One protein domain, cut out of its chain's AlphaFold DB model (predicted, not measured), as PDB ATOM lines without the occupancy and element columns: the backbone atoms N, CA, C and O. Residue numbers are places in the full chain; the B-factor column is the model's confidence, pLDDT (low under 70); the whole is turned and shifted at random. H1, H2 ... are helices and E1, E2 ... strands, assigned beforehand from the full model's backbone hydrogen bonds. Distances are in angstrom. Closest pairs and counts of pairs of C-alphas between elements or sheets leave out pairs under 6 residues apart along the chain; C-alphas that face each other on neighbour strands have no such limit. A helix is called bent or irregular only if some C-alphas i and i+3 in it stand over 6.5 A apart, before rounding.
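AT A GLANCE: This is residues 6 to 103 of the 315 residues of an uncharacterized protein of Halobacteria archaeon (UniProt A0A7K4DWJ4). One strongly twisted sheet of six antiparallel strands curls round a single long helix, H1, which packs on one face of the sheet; the other face has no named helix. The strands follow one another as a chain of hairpins from E1 to E6, and the loop of residues 47 to 56 between E4 and E5 reaches the end of the longest axis at Gly 51. The printed part has 98 residues with six named strands and then one named helix, in the sheet order E1, E2, E3, E4, E5, E6, and its class is mixed, helices and strands. It is only just loose, close to compact, with a radius of gyration of the C-alphas of 15.2 A and spans of 47 by 34 by 21 A.

IN THESE COORDINATES: The longest strand by residues is E5, residues 57 to 68, 32.4 A from first to last C-alpha. Beside it are E4, residues 37 to 46, 27.1 A, which bends by 58 degrees at residue 43, and E6, residues 72 to 75, 9.6 A. E3 holds residues 27 to 31, 13.9 A, E2 residues 18 to 23, 15.8 A, and E1 residues 6 to 10, 14.1 A, beginning at C-alpha 6 (110.869, 93.548, 89.814). H1, residues 84 to 103, is 28.9 A long, from C-alpha 84 at (117.577, 115.797, 78.972) to C-alpha 103 at (120.621, 92.920, 96.405). It has a kink of 26 degrees near residue 97 and is irregular, with C-alphas 100 and 103 7.5 A apart.

HOW THE PARTS SIT: The strands form a meander, each the antiparallel neighbour of the one before, with edge strands E1 and E6. Within hydrogen-bond range are N 43 and O 60, 2.9 A, in the hairpin E4 and E5; N 28 and O 40, 2.9 A, in E3 and E4; N 22 and O 29, 2.8 A, in E2 and E3; N 7 and O 21, 2.9 A, in E1 and E2; and N 74 and O 66, 2.8 A, in E5 and E6. From edge to edge the strands' lines turn by 114 degrees. H1 is on the sheet, with 67 pairs of C-alphas within 10 A. Its closest C-alphas to E3 are those of Ile 94 and Ala 27, 6.5 A apart; to E4, those of Thr 90 and Ile 41, 7.3 A. E5 and H1 are near each other, with 10 pairs of C-alphas within 10 A. E1 and E6 are apart. In H1, 15 of 16 O i to N i+4 pairs are within hydrogen-bond range.

THE WHOLE: The C-alphas farthest apart are those of Gly 51 and Glu 103, 48.1 A. The printed part has no cut, and no link is long. The mean pLDDT of the printed part is 90.1; residues 48 to 55 are under 70.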
ATOM      1  N   HIS A   6     109.649  94.320  89.992       96.56
ATOM      2  CA  HIS A   6     110.869  93.548  89.814       96.56
ATOM      3  C   HIS A   6     110.553  92.069  89.603       96.56
ATOM      4  O   HIS A   6     109.871  91.434  90.404       96.56
ATOM      5  N   TYR A   7     111.060  91.510  88.517       97.25
ATOM      6  CA  TYR A   7     110.743  90.148  88.112       97.25
ATOM      7  C   TYR A   7     111.854  89.578  87.240       97.25
ATOM      8  O   TYR A   7     112.799  90.269  86.850       97.25
ATOM      9  N   SER A   8     111.758  88.294  86.933       97.62
ATOM     10  CA  SER A   8     112.620  87.624  85.978       97.62
ATOM     11  C   SER A   8     111.825  86.957  84.867       97.62
ATOM     12  O   SER A   8     110.662  86.583  85.034       97.62
ATOM     13  N   ILE A   9     112.472  86.846  83.708       97.06
ATOM     14  CA  ILE A   9     111.965  86.129  82.536       97.06
ATOM     15  C   ILE A   9     113.067  85.241  81.960       97.06
ATOM     16  O   ILE A   9     114.254  85.583  82.019       97.06
ATOM     17  N   ARG A  10     112.704  84.101  81.375       97.31
ATOM     18  CA  ARG A  10     113.662  83.189  80.738       97.31
ATOM     19  C   ARG A  10     114.076  83.702  79.362       97.31
ATOM     20  O   ARG A  10     113.259  84.148  78.561       97.31
ATOM     21  N   ARG A  11     115.368  83.594  79.045       95.81
ATOM     22  CA  ARG A  11     115.908  83.895  77.709       95.81
ATOM     23  C   ARG A  11     115.983  82.594  76.923       95.81
ATOM     24  O   ARG A  11     116.871  81.796  77.204       95.81
ATOM     25  N   LEU A  12     115.047  82.364  76.005       94.75
ATOM     26  CA  LEU A  12     114.786  81.049  75.404       94.75
ATOM     27  C   LEU A  12     115.230  80.925  73.939       94.75
ATOM     28  O   LEU A  12     115.350  81.915  73.220       94.75
ATOM     29  N   SER A  13     115.406  79.667  73.514       85.38
ATOM     30  CA  SER A  13     115.686  79.217  72.139       85.38
ATOM     31  C   SER A  13     116.829  79.957  71.412       85.38
ATOM     32  O   SER A  13     116.580  80.617  70.395       85.38
ATOM     33  N   PRO A  14     118.093  79.783  71.857       92.94
ATOM     34  CA  PRO A  14     118.550  78.856  72.905       92.94
ATOM     35  C   PRO A  14     118.402  79.403  74.328       92.94
ATOM     36  O   PRO A  14     118.302  80.611  74.533       92.94
ATOM     37  N   PHE A  15     118.405  78.514  75.329       96.00
ATOM     38  CA  PHE A  15     118.330  78.948  76.724       96.00
ATOM     39  C   PHE A  15     119.638  79.615  77.179       96.00
ATOM     40  O   PHE A  15     120.711  79.012  77.132       96.00
ATOM     41  N   ARG A  16     119.551  80.869  77.638       95.19
ATOM     42  CA  ARG A  16     120.700  81.707  78.042       95.19
ATOM     43  C   ARG A  16     120.606  82.195  79.492       95.19
ATOM     44  O   ARG A  16     121.155  83.250  79.812       95.19
ATOM     45  N   GLY A  17     119.892  81.452  80.336       96.38
ATOM     46  CA  GLY A  17     119.597  81.830  81.718       96.38
ATOM     47  C   GLY A  17     118.396  82.771  81.839       96.38
ATOM     48  O   GLY A  17     117.612  82.947  80.896       96.38
ATOM     49  N   THR A  18     118.261  83.391  83.004       97.12
ATOM     50  CA  THR A  18     117.214  84.370  83.307       97.12
ATOM     51  C   THR A  18     117.684  85.809  83.082       97.12
ATOM     52  O   THR A  18     118.864  86.144  83.177       97.12
ATOM     53  N   LEU A  19     116.743  86.677  82.716       97.50
ATOM     54  CA  LEU A  19     116.910  88.125  82.672       97.50
ATOM     55  C   LEU A  19     116.157  88.711  83.861       97.50
ATOM     56  O   LEU A  19     114.945  88.525  83.951       97.50
ATOM     57  N   HIS A  20     116.853  89.421  84.740       98.19
ATOM     58  CA  HIS A  20     116.237  90.103  85.874       98.19
ATOM     59  C   HIS A  20     115.960  91.546  85.506       98.19
ATOM     60  O   HIS A  20     116.823  92.228  84.957       98.19
ATOM     61  N   ILE A  21     114.741  91.984  85.777       98.06
ATOM     62  CA  ILE A  21     114.187  93.253  85.345       98.06
ATOM     63  C   ILE A  21     113.693  93.992  86.577       98.06
ATOM     64  O   ILE A  21     112.967  93.430  87.385       98.06
ATOM     65  N   LEU A  22     114.062  95.261  86.674       97.88
ATOM     66  CA  LEU A  22     113.408  96.256  87.504       97.88
ATOM     67  C   LEU A  22     112.799  97.285  86.552       97.88
ATOM     68  O   LEU A  22     113.504  97.796  85.682       97.88
ATOM     69  N   GLU A  23     111.524  97.609  86.685       96.06
ATOM     70  CA  GLU A  23     110.886  98.595  85.819       96.06
ATOM     71  C   GLU A  23     109.941  99.537  86.556       96.06
ATOM     72  O   GLU A  23     109.401  99.237  87.621       96.06
ATOM     73  N   THR A  24     109.769 100.698  85.939       94.62
ATOM     74  CA  THR A  24     108.709 101.665  86.196       94.62
ATOM     75  C   THR A  24     107.887 101.817  84.915       94.62
ATOM     76  O   THR A  24     108.151 101.163  83.900       94.62
ATOM     77  N   GLN A  25     106.906 102.717  84.927       91.12
ATOM     78  CA  GLN A  25     106.150 103.069  83.726       91.12
ATOM     79  C   GLN A  25     107.074 103.547  82.585       91.12
ATOM     80  O   GLN A  25     106.983 103.053  81.457       91.12
ATOM     81  N   ASP A  26     108.033 104.421  82.895       93.25
ATOM     82  CA  ASP A  26     108.837 105.126  81.886       93.25
ATOM     83  C   ASP A  26     110.268 104.594  81.736       93.25
ATOM     84  O   ASP A  26     110.992 105.008  80.831       93.25
ATOM     85  N   ALA A  27     110.707 103.660  82.582       95.69
ATOM     86  CA  ALA A  27     112.055 103.103  82.515       95.69
ATOM     87  C   ALA A  27     112.129 101.630  82.884       95.69
ATOM     88  O   ALA A  27     111.255 101.066  83.533       95.69
ATOM     89  N   GLN A  28     113.234 101.019  82.480       96.44
ATOM     90  CA  GLN A  28     113.582  99.658  82.824       96.44
ATOM     91  C   GLN A  28     115.091  99.555  83.028       96.44
ATOM     92  O   GLN A  28     115.880 100.061  82.229       96.44
ATOM     93  N   ALA A  29     115.493  98.849  84.073       98.06
ATOM     94  CA  ALA A  29     116.836  98.342  84.257       98.06
ATOM     95  C   ALA A  29     116.804  96.816  84.174       98.06
ATOM     96  O   ALA A  29     115.895  96.181  84.706       98.06
ATOM     97  N   TYR A  30     117.785  96.209  83.514       98.12
ATOM     98  CA  TYR A  30     117.878  94.755  83.463       98.12
ATOM     99  C   TYR A  30     119.307  94.244  83.575       98.12
ATOM    100  O   TYR A  30     120.247  94.887  83.110       98.12
ATOM    101  N   THR A  31     119.460  93.047  84.131       98.25
ATOM    102  CA  THR A  31     120.743  92.353  84.269       98.25
ATOM    103  C   THR A  31     120.633  90.884  83.863       98.25
ATOM    104  O   THR A  31     119.565  90.272  83.932       98.25
ATOM    105  N   LYS A  32     121.757  90.331  83.401       96.81
ATOM    106  CA  LYS A  32     121.927  88.922  82.999       96.81
ATOM    107  C   LYS A  32     122.908  88.165  83.899       96.81
ATOM    108  O   LYS A  32     123.056  86.961  83.734       96.81
ATOM    109  N   ASP A  33     123.594  88.878  84.790       95.81
ATOM    110  CA  ASP A  33     124.683  88.374  85.635       95.81
ATOM    111  C   ASP A  33     124.586  88.862  87.095       95.81
ATOM    112  O   ASP A  33     125.382  88.469  87.943       95.81
ATOM    113  N   GLY A  34     123.624  89.735  87.407       95.88
ATOM    114  CA  GLY A  34     123.462  90.332  88.732       95.88
ATOM    115  C   GLY A  34     124.504  91.398  89.081       95.88
ATOM    116  O   GLY A  34     124.573  91.831  90.230       95.88
ATOM    117  N   LEU A  35     125.324  91.823  88.118       95.12
ATOM    118  CA  LEU A  35     126.383  92.817  88.293       95.12
ATOM    119  C   LEU A  35     126.159  94.041  87.418       95.12
ATOM    120  O   LEU A  35     126.076  95.160  87.928       95.12
ATOM    121  N   LEU A  36     126.095  93.821  86.106       97.06
ATOM    122  CA  LEU A  36     125.937  94.876  85.123       97.06
ATOM    123  C   LEU A  36     124.455  95.042  84.816       97.06
ATOM    124  O   LEU A  36     123.795  94.140  84.290       97.06
ATOM    125  N   TRP A  37     123.936  96.218  85.139       98.25
ATOM    126  CA  TRP A  37     122.568  96.602  84.843       98.25
ATOM    127  C   TRP A  37     122.555  97.537  83.653       98.25
ATOM    128  O   TRP A  37     123.160  98.603  83.691       98.25
ATOM    129  N   ARG A  38     121.839  97.178  82.594       98.12
ATOM    130  CA  ARG A  38     121.583  98.102  81.494       98.12
ATOM    131  C   ARG A  38     120.303  98.865  81.763       98.12
ATOM    132  O   ARG A  38     119.285  98.252  82.065       98.12
ATOM    133  N   ILE A  39     120.356 100.183  81.612       97.75
ATOM    134  CA  ILE A  39     119.215 101.061  81.852       97.75
ATOM    135  C   ILE A  39     118.709 101.594  80.519       97.75
ATOM    136  O   ILE A  39     119.478 102.046  79.662       97.75
ATOM    137  N   GLN A  40     117.395 101.549  80.359       96.56
ATOM    138  CA  GLN A  40     116.687 102.075  79.212       96.56
ATOM    139  C   GLN A  40     115.443 102.846  79.643       96.56
ATOM    140  O   GLN A  40     114.821 102.536  80.656       96.56
ATOM    141  N   ILE A  41     115.082 103.846  78.849       95.00
ATOM    142  CA  ILE A  41     113.887 104.666  79.046       95.00
ATOM    143  C   ILE A  41     112.917 104.456  77.889       95.00
ATOM    144  O   ILE A  41     113.335 104.224  76.750       95.00
ATOM    145  N   ARG A  42     111.624 104.564  78.177       93.56
ATOM    146  CA  ARG A  42     110.547 104.650  77.195       93.56
ATOM    147  C   ARG A  42     110.280 106.130  76.962       93.56
ATOM    148  O   ARG A  42     109.960 106.868  77.881       93.56
ATOM    149  N   THR A  43     110.479 106.584  75.734       89.44
ATOM    150  CA  THR A  43     110.360 108.000  75.376       89.44
ATOM    151  C   THR A  43     109.791 108.149  73.975       89.44
ATOM    152  O   THR A  43     109.709 107.186  73.213       89.44
ATOM    153  N   VAL A  44     109.371 109.355  73.622       84.69
ATOM    154  CA  VAL A  44     108.764 109.656  72.333       84.69
ATOM    155  C   VAL A  44     109.786 110.383  71.470       84.69
ATOM    156  O   VAL A  44     110.283 111.443  71.833       84.69
ATOM    157  N   LEU A  45     110.107 109.809  70.312       80.38
ATOM    158  CA  LEU A  45     111.060 110.380  69.359       80.38
ATOM    159  C   LEU A  45     110.454 110.440  67.948       80.38
ATOM    160  O   LEU A  45     109.666 109.555  67.587       80.38
ATOM    161  N   PRO A  46     110.858 111.423  67.116       73.50
ATOM    162  CA  PRO A  46     110.506 111.442  65.700       73.50
ATOM    163  C   PRO A  46     110.967 110.163  64.993       73.50
ATOM    164  O   PRO A  46     112.089 109.681  65.210       73.50
ATOM    165  N   ARG A  47     110.116 109.601  64.127       70.00
ATOM    166  CA  ARG A  47     110.521 108.509  63.233       70.00
ATOM    167  C   ARG A  47     111.541 109.013  62.218       70.00
ATOM    168  O   ARG A  47     111.158 109.604  61.211       70.00
ATOM    169  N   GLN A  48     112.819 108.689  62.434       64.69
ATOM    170  CA  GLN A  48     113.879 108.971  61.466       64.69
ATOM    171  C   GLN A  48     113.579 108.287  60.126       64.69
ATOM    172  O   GLN A  48     113.811 107.095  59.942       64.69
ATOM    173  N   SER A  49     113.042 109.078  59.202       55.09
ATOM    174  CA  SER A  49     112.700 108.701  57.836       55.09
ATOM    175  C   SER A  49     113.347 109.753  56.945       55.09
ATOM    176  O   SER A  49     113.028 110.938  57.061       55.09
ATOM    177  N   TRP A  50     114.301 109.354  56.109       52.75
ATOM    178  CA  TRP A  50     114.979 110.287  55.209       52.75
ATOM    179  C   TRP A  50     113.949 110.994  54.305       52.75
ATOM    180  O   TRP A  50     113.189 110.327  53.608       52.75
ATOM    181  N   GLY A  51     113.923 112.334  54.321       55.00
ATOM    182  CA  GLY A  51     113.124 113.157  53.398       55.00
ATOM    183  C   GLY A  51     111.718 113.591  53.849       55.00
ATOM    184  O   GLY A  51     111.037 114.245  53.065       55.00
ATOM    185  N   ALA A  52     111.272 113.286  55.074       59.88
ATOM    186  CA  ALA A  52     109.961 113.731  55.575       59.88
ATOM    187  C   ALA A  52     110.075 114.967  56.494       59.88
ATOM    188  O   ALA A  52     110.777 114.920  57.506       59.88
ATOM    189  N   LEU A  53     109.372 116.051  56.133       57.41
ATOM    190  CA  LEU A  53     109.284 117.324  56.877       57.41
ATOM    191  C   LEU A  53     108.342 117.265  58.095       57.41
ATOM    192  O   LEU A  53     108.466 118.098  58.985       57.41
ATOM    193  N   ASP A  54     107.446 116.277  58.150       62.66
ATOM    194  CA  ASP A  54     106.539 116.020  59.272       62.66
ATOM    195  C   ASP A  54     106.689 114.551  59.689       62.66
ATOM    196  O   ASP A  54     106.245 113.635  58.989       62.66
ATOM    197  N   GLN A  55     107.451 114.311  60.759       68.88
ATOM    198  CA  GLN A  55     107.748 112.959  61.227       68.88
ATOM    199  C   GLN A  55     106.812 112.607  62.378       68.88
ATOM    200  O   GLN A  55     106.891 113.246  63.431       68.88
ATOM    201  N   PRO A  56     105.984 111.556  62.240       75.69
ATOM    202  CA  PRO A  56     105.151 111.124  63.341       75.69
ATOM    203  C   PRO A  56     106.041 110.695  64.508       75.69
ATOM    204  O   PRO A  56     107.008 109.934  64.356       75.69
ATOM    205  N   LEU A  57     105.697 111.211  65.680       78.31
ATOM    206  CA  LEU A  57     106.269 110.797  66.944       78.31
ATOM    207  C   LEU A  57     105.917 109.328  67.208       78.31
ATOM    208  O   LEU A  57     104.795 108.886  66.970       78.31
ATOM    209  N   SER A  58     106.888 108.559  67.692       81.75
ATOM    210  CA  SER A  58     106.682 107.156  68.056       81.75
ATOM    211  C   SER A  58     107.340 106.852  69.390       81.75
ATOM    212  O   SER A  58     108.420 107.373  69.683       81.75
ATOM    213  N   MET A  59     106.690 106.009  70.195       84.38
ATOM    214  CA  MET A  59     107.280 105.499  71.427       84.38
ATOM    215  C   MET A  59     108.471 104.605  71.077       84.38
ATOM    216  O   MET A  59     108.397 103.747  70.193       84.38
ATOM    217  N   ARG A  60     109.598 104.861  71.732       86.25
ATOM    218  CA  ARG A  60     110.870 104.182  71.528       86.25
ATOM    219  C   ARG A  60     111.497 103.858  72.869       86.25
ATOM    220  O   ARG A  60     111.367 104.604  73.833       86.25
ATOM    221  N   VAL A  61     112.251 102.770  72.872       90.75
ATOM    222  CA  VAL A  61     113.138 102.415  73.973       90.75
ATOM    223  C   VAL A  61     114.539 102.913  73.635       90.75
ATOM    224  O   VAL A  61     115.058 102.618  72.554       90.75
ATOM    225  N   VAL A  62     115.137 103.691  74.534       92.19
ATOM    226  CA  VAL A  62     116.485 104.254  74.379       92.19
ATOM    227  C   VAL A  62     117.351 103.786  75.538       92.19
ATOM    228  O   VAL A  62     116.985 103.969  76.695       92.19
ATOM    229  N   ILE A  63     118.508 103.199  75.231       94.81
ATOM    230  CA  ILE A  63     119.516 102.859  76.241       94.81
ATOM    231  C   ILE A  63     120.181 104.161  76.693       94.81
ATOM    232  O   ILE A  63     120.599 104.961  75.860       94.81
ATOM    233  N   VAL A  64     120.273 104.371  78.003       95.25
ATOM    234  CA  VAL A  64     120.864 105.590  78.588       95.25
ATOM    235  C   VAL A  64     122.228 105.337  79.217       95.25
ATOM    236  O   VAL A  64     123.028 106.261  79.370       95.25
ATOM    237  N   GLY A  65     122.520 104.085  79.560       96.44
ATOM    238  CA  GLY A  65     123.782 103.718  80.172       96.44
ATOM    239  C   GLY A  65     123.749 102.353  80.834       96.44
ATOM    240  O   GLY A  65     122.774 101.600  80.731       96.44
ATOM    241  N   GLU A  66     124.838 102.066  81.528       97.38
ATOM    242  CA  GLU A  66     125.017 100.857  82.315       97.38
ATOM    243  C   GLU A  66     125.395 101.231  83.749       97.38
ATOM    244  O   GLU A  66     126.095 102.212  83.983       97.38
ATOM    245  N   TRP A  67     124.904 100.472  84.718       97.94
ATOM    246  CA  TRP A  67     125.092 100.713  86.139       97.94
ATOM    247  C   TRP A  67     125.671  99.476  86.816       97.94
ATOM    248  O   TRP A  67     125.315  98.343  86.495       97.94
ATOM    249  N   THR A  68     126.554  99.708  87.782       97.12
ATOM    250  CA  THR A  68     127.002  98.692  88.739       97.12
ATOM    251  C   THR A  68     126.978  99.300  90.134       97.12
ATOM    252  O   THR A  68     127.237 100.496  90.282       97.12
ATOM    253  N   ALA A  69     126.777  98.481  91.169       95.06
ATOM    254  CA  ALA A  69     126.823  98.953  92.555       95.06
ATOM    255  C   ALA A  69     128.176  99.601  92.922       95.06
ATOM    256  O   ALA A  69     128.242 100.492  93.761       95.06
ATOM    257  N   LYS A  70     129.266  99.180  92.261       94.50
ATOM    258  CA  LYS A  70     130.623  99.685  92.513       94.50
ATOM    259  C   LYS A  70     130.909 101.031  91.844       94.50
ATOM    260  O   LYS A  70     131.562 101.876  92.447       94.50
ATOM    261  N   SER A  71     130.496 101.198  90.590       93.25
ATOM    262  CA  SER A  71     130.903 102.342  89.757       93.25
ATOM    263  C   SER A  71     129.778 103.347  89.511       93.25
ATOM    264  O   SER A  71     130.019 104.388  88.903       93.25
ATOM    265  N   GLY A  72     128.554 103.049  89.954       95.81
ATOM    266  CA  GLY A  72     127.378 103.846  89.630       95.81
ATOM    267  C   GLY A  72     127.037 103.794  88.139       95.81
ATOM    268  O   GLY A  72     127.396 102.846  87.435       95.81
ATOM    269  N   LEU A  73     126.313 104.814  87.667       96.88
ATOM    270  CA  LEU A  73     125.859 104.927  86.281       96.88
ATOM    271  C   LEU A  73     126.973 105.453  85.367       96.88
ATOM    272  O   LEU A  73     127.398 106.602  85.482       96.88
ATOM    273  N   LEU A  74     127.345 104.653  84.374       96.56
ATOM    274  CA  LEU A  74     128.103 105.069  83.201       96.56
ATOM    275  C   LEU A  74     127.128 105.401  82.070       96.56
ATOM    276  O   LEU A  74     126.491 104.518  81.493       96.56
ATOM    277  N   ARG A  75     126.991 106.693  81.760       93.75
ATOM    278  CA  ARG A  75     126.093 107.169  80.702       93.75
ATOM    279  C   ARG A  75     126.697 106.993  79.319       93.75
ATOM    280  O   ARG A  75     127.889 107.226  79.122       93.75
ATOM    281  N   ILE A  76     125.841 106.682  78.353       91.94
ATOM    282  CA  ILE A  76     126.182 106.778  76.932       91.94
ATOM    283  C   ILE A  76     125.667 108.101  76.343       91.94
ATOM    284  O   ILE A  76     124.709 108.670  76.876       91.94
ATOM    285  N   PRO A  77     126.279 108.618  75.258       89.88
ATOM    286  CA  PRO A  77     125.792 109.820  74.589       89.88
ATOM    287  C   PRO A  77     124.328 109.679  74.161       89.88
ATOM    288  O   PRO A  77     123.961 108.737  73.456       89.88
ATOM    289  N   LEU A  78     123.496 110.627  74.590       86.31
ATOM    290  CA  LEU A  78     122.071 110.654  74.278       86.31
ATOM    291  C   LEU A  78     121.811 111.360  72.946       86.31
ATOM    292  O   LEU A  78     122.577 112.222  72.512       86.31
ATOM    293  N   ASN A  79     120.699 111.008  72.302       82.50
ATOM    294  CA  ASN A  79     120.228 111.736  71.131       82.50
ATOM    295  C   ASN A  79     119.907 113.195  71.528       82.50
ATOM    296  O   ASN A  79     119.090 113.375  72.433       82.50
ATOM    297  N   PRO A  80     120.464 114.218  70.845       85.31
ATOM    298  CA  PRO A  80     120.225 115.628  71.172       85.31
ATOM    299  C   PRO A  80     118.757 116.070  71.117       85.31
ATOM    300  O   PRO A  80     118.417 117.122  71.644       85.31
ATOM    301  N   LEU A  81     117.891 115.298  70.450       85.50
ATOM    302  CA  LEU A  81     116.452 115.566  70.374       85.50
ATOM    303  C   LEU A  81     115.690 115.178  71.649       85.50
ATOM    304  O   LEU A  81     114.501 115.464  71.749       85.50
ATOM    305  N   LEU A  82     116.331 114.489  72.594       85.62
ATOM    306  CA  LEU A  82     115.703 114.117  73.856       85.62
ATOM    307  C   LEU A  82     115.615 115.322  74.794       85.62
ATOM    308  O   LEU A  82     116.515 116.157  74.846       85.62
ATOM    309  N   ASN A  83     114.557 115.378  75.602       87.44
ATOM    310  CA  ASN A  83     114.509 116.302  76.727       87.44
ATOM    311  C   ASN A  83     115.394 115.758  77.856       87.44
ATOM    312  O   ASN A  83     114.993 114.865  78.599       87.44
ATOM    313  N   HIS A  84     116.608 116.291  77.991       88.25
ATOM    314  CA  HIS A  84     117.577 115.797  78.972       88.25
ATOM    315  C   HIS A  84     117.063 115.884  80.416       88.25
ATOM    316  O   HIS A  84     117.380 115.012  81.214       88.25
ATOM    317  N   HIS A  85     116.237 116.884  80.743       89.75
ATOM    318  CA  HIS A  85     115.687 117.018  82.091       89.75
ATOM    319  C   HIS A  85     114.692 115.897  82.418       89.75
ATOM    320  O   HIS A  85     114.747 115.318  83.500       89.75
ATOM    321  N   GLU A  86     113.821 115.546  81.468       89.75
ATOM    322  CA  GLU A  86     112.916 114.398  81.613       89.75
ATOM    323  C   GLU A  86     113.703 113.094  81.731       89.75
ATOM    324  O   GLU A  86     113.451 112.311  82.645       89.75
ATOM    325  N   VAL A  87     114.716 112.902  80.877       91.88
ATOM    326  CA  VAL A  87     115.596 111.730  80.956       91.88
ATOM    327  C   VAL A  87     116.255 111.633  82.330       91.88
ATOM    328  O   VAL A  87     116.255 110.560  82.926       91.88
ATOM    329  N   ASP A  88     116.796 112.728  82.857       92.88
ATOM    330  CA  ASP A  88     117.473 112.734  84.154       92.88
ATOM    331  C   ASP A  88     116.529 112.408  85.311       92.88
ATOM    332  O   ASP A  88     116.907 111.641  86.202       92.88
ATOM    333  N   ASN A  89     115.296 112.915  85.276       92.81
ATOM    334  CA  ASN A  89     114.278 112.594  86.274       92.81
ATOM    335  C   ASN A  89     113.910 111.103  86.222       92.81
ATOM    336  O   ASN A  89     113.992 110.415  87.241       92.81
ATOM    337  N   THR A  90     113.596 110.578  85.034       93.88
ATOM    338  CA  THR A  90     113.256 109.163  84.823       93.88
ATOM    339  C   THR A  90     114.408 108.229  85.214       93.88
ATOM    340  O   THR A  90     114.205 107.197  85.857       93.88
ATOM    341  N   VAL A  91     115.648 108.595  84.877       95.12
ATOM    342  CA  VAL A  91     116.840 107.824  85.255       95.12
ATOM    343  C   VAL A  91     117.061 107.855  86.765       95.12
ATOM    344  O   VAL A  91     117.367 106.825  87.356       95.12
ATOM    345  N   SER A  92     116.869 108.999  87.418       94.94
ATOM    346  CA  SER A  92     117.018 109.097  88.876       94.94
ATOM    347  C   SER A  92     116.025 108.193  89.612       94.94
ATOM    348  O   SER A  92     116.387 107.547  90.595       94.94
ATOM    349  N   GLN A  93     114.795 108.073  89.103       94.19
ATOM    350  CA  GLN A  93     113.796 107.156  89.653       94.19
ATOM    351  C   GLN A  93     114.249 105.696  89.557       94.19
ATOM    352  O   GLN A  93     114.295 105.010  90.577       94.19
ATOM    353  N   ILE A  94     114.639 105.216  88.369       96.31
ATOM    354  CA  ILE A  94     115.051 103.810  88.215       96.31
ATOM    355  C   ILE A  94     116.340 103.495  88.988       96.31
ATOM    356  O   ILE A  94     116.466 102.397  89.527       96.31
ATOM    357  N   LEU A  95     117.260 104.459  89.128       96.44
ATOM    358  CA  LEU A  95     118.452 104.311  89.968       96.44
ATOM    359  C   LEU A  95     118.097 104.123  91.448       96.44
ATOM    360  O   LEU A  95     118.644 103.224  92.079       96.44
ATOM    361  N   SER A  96     117.139 104.890  91.980       95.44
ATOM    362  CA  SER A  96     116.680 104.704  93.367       95.44
ATOM    363  C   SER A  96     116.065 103.317  93.601       95.44
ATOM    364  O   SER A  96     116.233 102.717  94.663       95.44
ATOM    365  N   GLY A  97     115.396 102.765  92.584       95.44
ATOM    366  CA  GLY A  97     114.909 101.392  92.616       95.44
ATOM    367  C   GLY A  97     116.052 100.375  92.586       95.44
ATOM    368  O   GLY A  97     116.028  99.418  93.355       95.44
ATOM    369  N   LEU A  98     117.077 100.582  91.750       96.12
ATOM    370  CA  LEU A  98     118.251  99.702  91.713       96.12
ATOM    371  C   LEU A  98     118.959  99.672  93.064       96.12
ATOM    372  O   LEU A  98     119.193  98.589  93.592       96.12
ATOM    373  N   GLU A  99     119.221 100.828  93.672       95.19
ATOM    374  CA  GLU A  99     119.819 100.918  95.010       95.19
ATOM    375  C   GLU A  99     119.026 100.115  96.048       95.19
ATOM    376  O   GLU A  99     119.619  99.437  96.882       95.19
ATOM    377  N   LYS A 100     117.692 100.119  95.950       95.12
ATOM    378  CA  LYS A 100     116.806  99.412  96.880       95.12
ATOM    379  C   LYS A 100     116.690  97.902  96.630       95.12
ATOM    380  O   LYS A 100     116.561  97.141  97.590       95.12
ATOM    381  N   TYR A 101     116.661  97.467  95.370       96.12
ATOM    382  CA  TYR A 101     116.248  96.103  95.009       96.12
ATOM    383  C   TYR A 101     117.364  95.232  94.423       96.12
ATOM    384  O   TYR A 101     117.193  94.019  94.379       96.12
ATOM    385  N   HIS A 102     118.508  95.778  93.996       94.94
ATOM    386  CA  HIS A 102     119.532  94.974  93.306       94.94
ATOM    387  C   HIS A 102     120.125  93.837  94.160       94.94
ATOM    388  O   HIS A 102     120.541  92.826  93.604       94.94
ATOM    389  N   GLU A 103     120.147  93.973  95.488       94.44
ATOM    390  CA  GLU A 103     120.621  92.920  96.405       94.44
ATOM    391  C   GLU A 103     119.578  91.817  96.652       94.44
ATOM    392  O   GLU A 103     119.903  90.792  97.239       94.44
TER     393      GLU A 103